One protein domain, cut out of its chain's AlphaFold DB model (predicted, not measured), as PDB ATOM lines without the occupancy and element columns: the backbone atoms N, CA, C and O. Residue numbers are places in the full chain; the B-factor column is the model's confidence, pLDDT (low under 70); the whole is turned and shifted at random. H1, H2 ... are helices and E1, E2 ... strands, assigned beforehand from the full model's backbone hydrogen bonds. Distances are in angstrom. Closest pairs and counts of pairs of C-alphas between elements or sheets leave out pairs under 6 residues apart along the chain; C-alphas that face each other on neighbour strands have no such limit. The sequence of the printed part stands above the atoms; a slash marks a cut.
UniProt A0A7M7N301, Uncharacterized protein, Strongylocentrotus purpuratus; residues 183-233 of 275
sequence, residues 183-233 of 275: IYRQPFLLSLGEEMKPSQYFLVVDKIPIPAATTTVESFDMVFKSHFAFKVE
ATOM      1  N   ILE A 183      25.537   2.666   1.297       62.38
ATOM      2  CA  ILE A 183      26.778   3.397   1.019       62.38
ATOM      3  C   ILE A 183      27.952   2.470   0.674       62.38
ATOM      4  O   ILE A 183      28.874   2.886  -0.033       62.38
ATOM      5  N   TYR A 184      27.945   1.225   1.160       69.12
ATOM      6  CA  TYR A 184      28.968   0.244   0.816       69.12
ATOM      7  C   TYR A 184      28.631  -0.372  -0.540       69.12
ATOM      8  O   TYR A 184      27.857  -1.325  -0.635       69.12
ATOM      9  N   ARG A 185      29.214   0.190  -1.606       81.56
ATOM     10  CA  ARG A 185      29.055  -0.358  -2.954       81.56
ATOM     11  C   ARG A 185      29.634  -1.776  -2.987       81.56
ATOM     12  O   ARG A 185      30.787  -1.986  -2.621       81.56
ATOM     13  N   GLN A 186      28.794  -2.728  -3.373       87.69
ATOM     14  CA  GLN A 186      29.145  -4.139  -3.500       87.69
ATOM     15  C   GLN A 186      29.731  -4.414  -4.893       87.69
ATOM     16  O   GLN A 186      29.341  -3.730  -5.841       87.69
ATOM     17  N   PRO A 187      30.612  -5.416  -5.044       91.69
ATOM     18  CA  PRO A 187      31.082  -6.333  -4.002       91.69
ATOM     19  C   PRO A 187      32.097  -5.714  -3.030       91.69
ATOM     20  O   PRO A 187      32.868  -4.836  -3.403       91.69
ATOM     21  N   PHE A 188      32.139  -6.179  -1.777       89.81
ATOM     22  CA  PHE A 188      33.169  -5.761  -0.811       89.81
ATOM     23  C   PHE A 188      33.690  -6.925   0.031       89.81
ATOM     24  O   PHE A 188      33.058  -7.976   0.126       89.81
ATOM     25  N   LEU A 189      34.851  -6.722   0.660       91.25
ATOM     26  CA  LEU A 189      35.439  -7.688   1.580       91.25
ATOM     27  C   LEU A 189      34.947  -7.458   3.007       91.25
ATOM     28  O   LEU A 189      35.043  -6.345   3.530       91.25
ATOM     29  N   LEU A 190      34.466  -8.512   3.651       90.44
ATOM     30  CA  LEU A 190      34.255  -8.562   5.089       90.44
ATOM     31  C   LEU A 190      35.329  -9.459   5.699       90.44
ATOM     32  O   LEU A 190      35.454 -10.617   5.319       90.44
ATOM     33  N   SER A 191      36.103  -8.930   6.639       90.62
ATOM     34  CA  SER A 191      37.107  -9.691   7.376       90.62
ATOM     35  C   SER A 191      36.698  -9.844   8.835       90.62
ATOM     36  O   SER A 191      36.277  -8.866   9.454       90.62
ATOM     37  N   LEU A 192      36.864 -11.041   9.390       87.56
ATOM     38  CA  LEU A 192      36.726 -11.312  10.819       87.56
ATOM     39  C   LEU A 192      38.106 -11.573  11.433       87.56
ATOM     40  O   LEU A 192      39.014 -12.067  10.762       87.56
ATOM     41  N   GLY A 193      38.244 -11.267  12.721       83.12
ATOM     42  CA  GLY A 193      39.492 -11.399  13.473       83.12
ATOM     43  C   GLY A 193      40.004 -10.057  13.990       83.12
ATOM     44  O   GLY A 193      39.262  -9.079  14.060       83.12
ATOM     45  N   GLU A 194      41.276 -10.027  14.380       81.19
ATOM     46  CA  GLU A 194      41.938  -8.804  14.835       81.19
ATOM     47  C   GLU A 194      42.186  -7.858  13.653       81.19
ATOM     48  O   GLU A 194      42.522  -8.305  12.559       81.19
ATOM     49  N   GLU A 195      42.084  -6.547  13.878       76.69
ATOM     50  CA  GLU A 195      42.211  -5.521  12.828       76.69
ATOM     51  C   GLU A 195      43.512  -5.649  12.017       76.69
ATOM     52  O   GLU A 195      43.501  -5.578  10.790       76.69
ATOM     53  N   MET A 196      44.629  -5.916  12.698       85.50
ATOM     54  CA  MET A 196      45.946  -6.080  12.069       85.50
ATOM     55  C   MET A 196      46.259  -7.528  11.679       85.50
ATOM     56  O   MET A 196      47.287  -7.791  11.054       85.50
ATOM     57  N   LYS A 197      45.405  -8.482  12.061       83.81
ATOM     58  CA  LYS A 197      45.594  -9.910  11.795       83.81
ATOM     59  C   LYS A 197      44.249 -10.605  11.533       83.81
ATOM     60  O   LYS A 197      43.821 -11.448  12.331       83.81
ATOM     61  N   PRO A 198      43.574 -10.265  10.419       87.94
ATOM     62  CA  PRO A 198      42.304 -10.884  10.087       87.94
ATOM     63  C   PRO A 198      42.499 -12.372   9.780       87.94
ATOM     64  O   PRO A 198      43.469 -12.774   9.132       87.94
ATOM     65  N   SER A 199      41.575 -13.193  10.275       84.81
ATOM     66  CA  SER A 199      41.660 -14.656  10.262       84.81
ATOM     67  C   SER A 199      40.633 -15.317   9.347       84.81
ATOM     68  O   SER A 199      40.822 -16.471   8.966       84.81
ATOM     69  N   GLN A 200      39.556 -14.613   8.993       88.44
ATOM     70  CA  GLN A 200      38.524 -15.101   8.079       88.44
ATOM     71  C   GLN A 200      38.053 -13.985   7.160       88.44
ATOM     72  O   GLN A 200      38.050 -12.815   7.542       88.44
ATOM     73  N   TYR A 201      37.630 -14.358   5.957       92.00
ATOM     74  CA  TYR A 201      37.254 -13.421   4.912       92.00
ATOM     75  C   TYR A 201      35.992 -13.898   4.196       92.00
ATOM     76  O   TYR A 201      35.830 -15.086   3.917       92.00
ATOM     77  N   PHE A 202      35.123 -12.951   3.859       92.06
ATOM     78  CA  PHE A 202      33.900 -13.167   3.101       92.06
ATOM     79  C   PHE A 202      33.799 -12.114   2.001       92.06
ATOM     80  O   PHE A 202      33.928 -10.914   2.250       92.06
ATOM     81  N   LEU A 203      33.559 -12.566   0.777       91.75
ATOM     82  CA  LEU A 203      33.152 -11.725  -0.334       91.75
ATOM     83  C   LEU A 203      31.654 -11.467  -0.194       91.75
ATOM     84  O   LEU A 203      30.862 -12.398  -0.262       91.75
ATOM     85  N   VAL A 204      31.259 -10.213  -0.021       90.38
ATOM     86  CA  VAL A 204      29.846  -9.851   0.099       90.38
ATOM     87  C   VAL A 204      29.327  -9.369  -1.251       90.38
ATOM     88  O   VAL A 204      29.826  -8.375  -1.784       90.38
ATOM     89  N   VAL A 205      28.339 -10.086  -1.791       86.44
ATOM     90  CA  VAL A 205      27.646  -9.790  -3.056       86.44
ATOM     91  C   VAL A 205      26.148  -9.880  -2.808       86.44
ATOM     92  O   VAL A 205      25.680 -10.872  -2.270       86.44
ATOM     93  N   ASP A 206      25.395  -8.854  -3.193       85.19
ATOM     94  CA  ASP A 206      23.952  -8.742  -2.945       85.19
ATOM     95  C   ASP A 206      23.523  -9.046  -1.495       85.19
ATOM     96  O   ASP A 206      22.538  -9.724  -1.228       85.19
ATOM     97  N   LYS A 207      24.304  -8.562  -0.523       82.62
ATOM     98  CA  LYS A 207      24.131  -8.837   0.916       82.62
ATOM     99  C   LYS A 207      24.259 -10.315   1.305       82.62
ATOM    100  O   LYS A 207      23.909 -10.694   2.421       82.62
ATOM    101  N   ILE A 208      24.804 -11.136   0.419       80.31
ATOM    102  CA  ILE A 208      25.107 -12.536   0.677       80.31
ATOM    103  C   ILE A 208      26.611 -12.640   0.944       80.31
ATOM    104  O   ILE A 208      27.415 -12.320   0.060       80.31
ATOM    105  N   PRO A 209      27.026 -13.045   2.157       84.88
ATOM    106  CA  PRO A 209      28.419 -13.346   2.434       84.88
ATOM    107  C   PRO A 209      28.798 -14.694   1.808       84.88
ATOM    108  O   PRO A 209      28.228 -15.737   2.110       84.88
ATOM    109  N   ILE A 210      29.799 -14.682   0.935       85.56
ATOM    110  CA  ILE A 210      30.378 -15.873   0.313       85.56
ATOM    111  C   ILE A 210      31.760 -16.085   0.934       85.56
ATOM    112  O   ILE A 210      32.563 -15.149   0.906       85.56
ATOM    113  N   PRO A 211      32.085 -17.271   1.481       88.81
ATOM    114  CA  PRO A 211      33.425 -17.549   1.989       88.81
ATOM    115  C   PRO A 211      34.502 -17.208   0.952       88.81
ATOM    116  O   PRO A 211      34.432 -17.649  -0.197       88.81
ATOM    117  N   ALA A 212      35.475 -16.391   1.353       90.12
ATOM    118  CA  ALA A 212      36.602 -16.010   0.511       90.12
ATOM    119  C   ALA A 212      37.837 -16.873   0.820       90.12
ATOM    120  O   ALA A 212      37.761 -17.885   1.522       90.12
ATOM    121  N   ALA A 213      38.980 -16.496   0.249       89.44
ATOM    122  CA  ALA A 213      40.245 -17.177   0.474       89.44
ATOM    123  C   ALA A 213      40.745 -17.031   1.927       89.44
ATOM    124  O   ALA A 213      40.201 -16.289   2.743       89.44
ATOM    125  N   THR A 214      41.808 -17.757   2.264       85.81
ATOM    126  CA  THR A 214      42.359 -17.783   3.629       85.81
ATOM    127  C   THR A 214      43.338 -16.645   3.901       85.81
ATOM    128  O   THR A 214      43.597 -16.320   5.060       85.81
ATOM    129  N   THR A 215      43.878 -16.018   2.854       90.44
ATOM    130  CA  THR A 215      44.823 -14.903   2.966       90.44
ATOM    131  C   THR A 215      44.185 -13.579   2.553       90.44
ATOM    132  O   THR A 215      43.262 -13.536   1.734       90.44
ATOM    133  N   THR A 216      44.700 -12.465   3.085       90.44
ATOM    134  CA  THR A 216      44.230 -11.116   2.727       90.44
ATOM    135  C   THR A 216      44.390 -10.833   1.233       90.44
ATOM    136  O   THR A 216      43.498 -10.258   0.617       90.44
ATOM    137  N   VAL A 217      45.519 -11.245   0.647       92.12
ATOM    138  CA  VAL A 217      45.858 -10.959  -0.756       92.12
ATOM    139  C   VAL A 217      44.931 -11.710  -1.705       92.12
ATOM    140  O   VAL A 217      44.353 -11.099  -2.599       92.12
ATOM    141  N   GLU A 218      44.732 -13.009  -1.487       92.56
ATOM    142  CA  GLU A 218      43.832 -13.816  -2.317       92.56
ATOM    143  C   GLU A 218      42.372 -13.375  -2.150       92.56
ATOM    144  O   GLU A 218      41.614 -13.317  -3.115       92.56
ATOM    145  N   SER A 219      41.977 -12.989  -0.937       93.06
ATOM    146  CA  SER A 219      40.627 -12.482  -0.680       93.06
ATOM    147  C   SER A 219      40.380 -11.136  -1.363       93.06
ATOM    148  O   SER A 219      39.302 -10.896  -1.908       93.06
ATOM    149  N   PHE A 220      41.386 -10.261  -1.381       94.06
ATOM    150  CA  PHE A 220      41.331  -9.020  -2.146       94.06
ATOM    151  C   PHE A 220      41.255  -9.283  -3.657       94.06
ATOM    152  O   PHE A 220      40.458  -8.646  -4.343       94.06
ATOM    153  N   ASP A 221      42.034 -10.234  -4.175       93.44
ATOM    154  CA  ASP A 221      41.994 -10.643  -5.583       93.44
ATOM    155  C   ASP A 221      40.588 -11.103  -6.010       93.44
ATOM    156  O   ASP A 221      40.085 -10.676  -7.051       93.44
ATOM    157  N   MET A 222      39.885 -11.864  -5.162       92.75
ATOM    158  CA  MET A 222      38.481 -12.233  -5.395       92.75
ATOM    159  C   MET A 222      37.547 -11.014  -5.490       92.75
ATOM    160  O   MET A 222      36.693 -10.939  -6.380       92.75
ATOM    161  N   VAL A 223      37.699 -10.033  -4.596       93.56
ATOM    162  CA  VAL A 223      36.888  -8.798  -4.601       93.56
ATOM    163  C   VAL A 223      37.193  -7.949  -5.830       93.56
ATOM    164  O   VAL A 223      36.284  -7.414  -6.459       93.56
ATOM    165  N   PHE A 224      38.461  -7.849  -6.222       92.75
ATOM    166  CA  PHE A 224      38.847  -7.144  -7.435       92.75
ATOM    167  C   PHE A 224      38.212  -7.805  -8.663       92.75
ATOM    168  O   PHE A 224      37.470  -7.156  -9.396       92.75
ATOM    169  N   LYS A 225      38.420  -9.113  -8.851       89.69
ATOM    170  CA  LYS A 225      37.892  -9.868  -9.998       89.69
ATOM    171  C   LYS A 225      36.368  -9.846 -10.078       89.69
ATOM    172  O   LYS A 225      35.827  -9.760 -11.178       89.69
ATOM    173  N   SER A 226      35.668  -9.876  -8.946       89.75
ATOM    174  CA  SER A 226      34.202  -9.803  -8.927       89.75
ATOM    175  C   SER A 226      33.656  -8.464  -9.435       89.75
ATOM    176  O   SER A 226      32.651  -8.474 -10.141       89.75
ATOM    177  N   HIS A 227      34.336  -7.330  -9.208       88.69
ATOM    178  CA  HIS A 227      33.942  -6.055  -9.834       88.69
ATOM    179  C   HIS A 227      33.980  -6.135 -11.369       88.69
ATOM    180  O   HIS A 227      33.073  -5.633 -12.032       88.69
ATOM    181  N   PHE A 228      34.985  -6.812 -11.940       84.94
ATOM    182  CA  PHE A 228      35.062  -7.040 -13.389       84.94
ATOM    183  C   PHE A 228      34.005  -8.031 -13.869       84.94
ATOM    184  O   PHE A 228      33.306  -7.743 -14.838       84.94
ATOM    185  N   ALA A 229      33.868  -9.172 -13.191       86.69
ATOM    186  CA  ALA A 229      32.943 -10.235 -13.577       86.69
ATOM    187  C   ALA A 229      31.483  -9.762 -13.573       86.69
ATOM    188  O   ALA A 229      30.734 -10.053 -14.501       86.69
ATOM    189  N   PHE A 230      31.094  -8.995 -12.554       85.56
ATOM    190  CA  PHE A 230      29.737  -8.470 -12.408       85.56
ATOM    191  C   PHE A 230      29.546  -7.089 -13.045       85.56
ATOM    192  O   PHE A 230      28.443  -6.550 -13.009       85.56
ATOM    193  N   LYS A 231      30.601  -6.516 -13.644       83.56
ATOM    194  CA  LYS A 231      30.584  -5.190 -14.278       83.56
ATOM    195  C   LYS A 231      30.014  -4.110 -13.346       83.56
ATOM    196  O   LYS A 231      29.177  -3.299 -13.745       83.56
ATOM    197  N   VAL A 232      30.471  -4.109 -12.096       84.75
ATOM    198  CA  VAL A 232      30.036  -3.138 -11.085       84.75
ATOM    199  C   VAL A 232      31.076  -2.042 -10.963       84.75
ATOM    200  O   VAL A 232      32.281  -2.290 -10.969       84.75
ATOM    201  N   GLU A 233      30.607  -0.808 -10.853       83.38
ATOM    202  CA  GLU A 233      31.489   0.315 -10.580       83.38
ATOM    203  C   GLU A 233      32.103   0.208  -9.179       83.38
ATOM    204  O   GLU A 233      31.511  -0.344  -8.255       83.38
TER     205      GLU A 233
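What this domain is: This is residues 183 to 233 of the 275 residues of an uncharacterized protein of Strongylocentrotus purpuratus (UniProt A0A7M7N301). A small three-stranded antiparallel sheet has one helix, H1, packed over one face, and the other face is bare. H1 runs along the long hairpin of E1 and E2 and covers these two strands, while the short strand E3 folds back beside E2 at the sheet's edge. The printed part has 51 residues with three named strands and one named helix, in the order E1, E2, E3, H1; across the sheet the order is E1, E2, E3, and the class is mixed, helices and strands. The whole is compact, with a radius of gyration of the C-alphas of 10.6 A, and the C-alphas span 30 by 21 by 16 A along their three main axes.

Where its parts are: The printed part begins at Ile 183, and its first named element is E1, residues 188 to 194, with C-alpha 188 at (33.169, -5.761, -0.811) and a length of 18.2 A from first to last C-alpha. E2, residues 197 to 205, is the longest strand at 23.3 A, and it bends by 60 degrees at residue 200. E3, residues 208 to 211, measures 9.8 A and begins with C-alpha 208 at (25.107, -12.536, 0.677). H1, residues 216 to 229, is 19.8 A long and ends with C-alpha 229 at (32.943, -10.235, -13.577).

How they stand to each other: The strands form a meander, each strand the antiparallel neighbour of the one before, with E1 and E3 as edge strands and E2 as the inner strand. E1 and E2 are a hairpin with 156 degrees between their directions; N 190 and O 202 are within hydrogen-bond range at 2.8 A, as are N 192 and O 200 at 2.8 A. E2 and E3 are a second hairpin, at 135 degrees, with N 203 and O 210 at 2.8 A and N 205 and O 208 at 3.0 A. H1 is on the sheet at a height over the sheet of 9.3 A, in two layers, a helix on one face of a sheet. It lies over E1 and E2 and runs along the strands, at 3 degrees to E1 on the local plane. The closest C-alphas of E2 and H1 are those of Leu 203 and Val 223, 6.4 A apart; for E1 and H1 they are those of Phe 188 and Val 223, 6.1 A apart. In H1, 9 of 10 O i to N i+4 pairs are within hydrogen-bond range.

The domain as a whole: The two C-alphas farthest apart are those of Glu 194 and Lys 231, 31.5 A. The printed part has no cut, and the links E1 to E2, E2 to E3 and E3 to H1 are tight. The mean pLDDT of the printed part is 87.1, and residues 183 to 184 are under 70 in this predicted model.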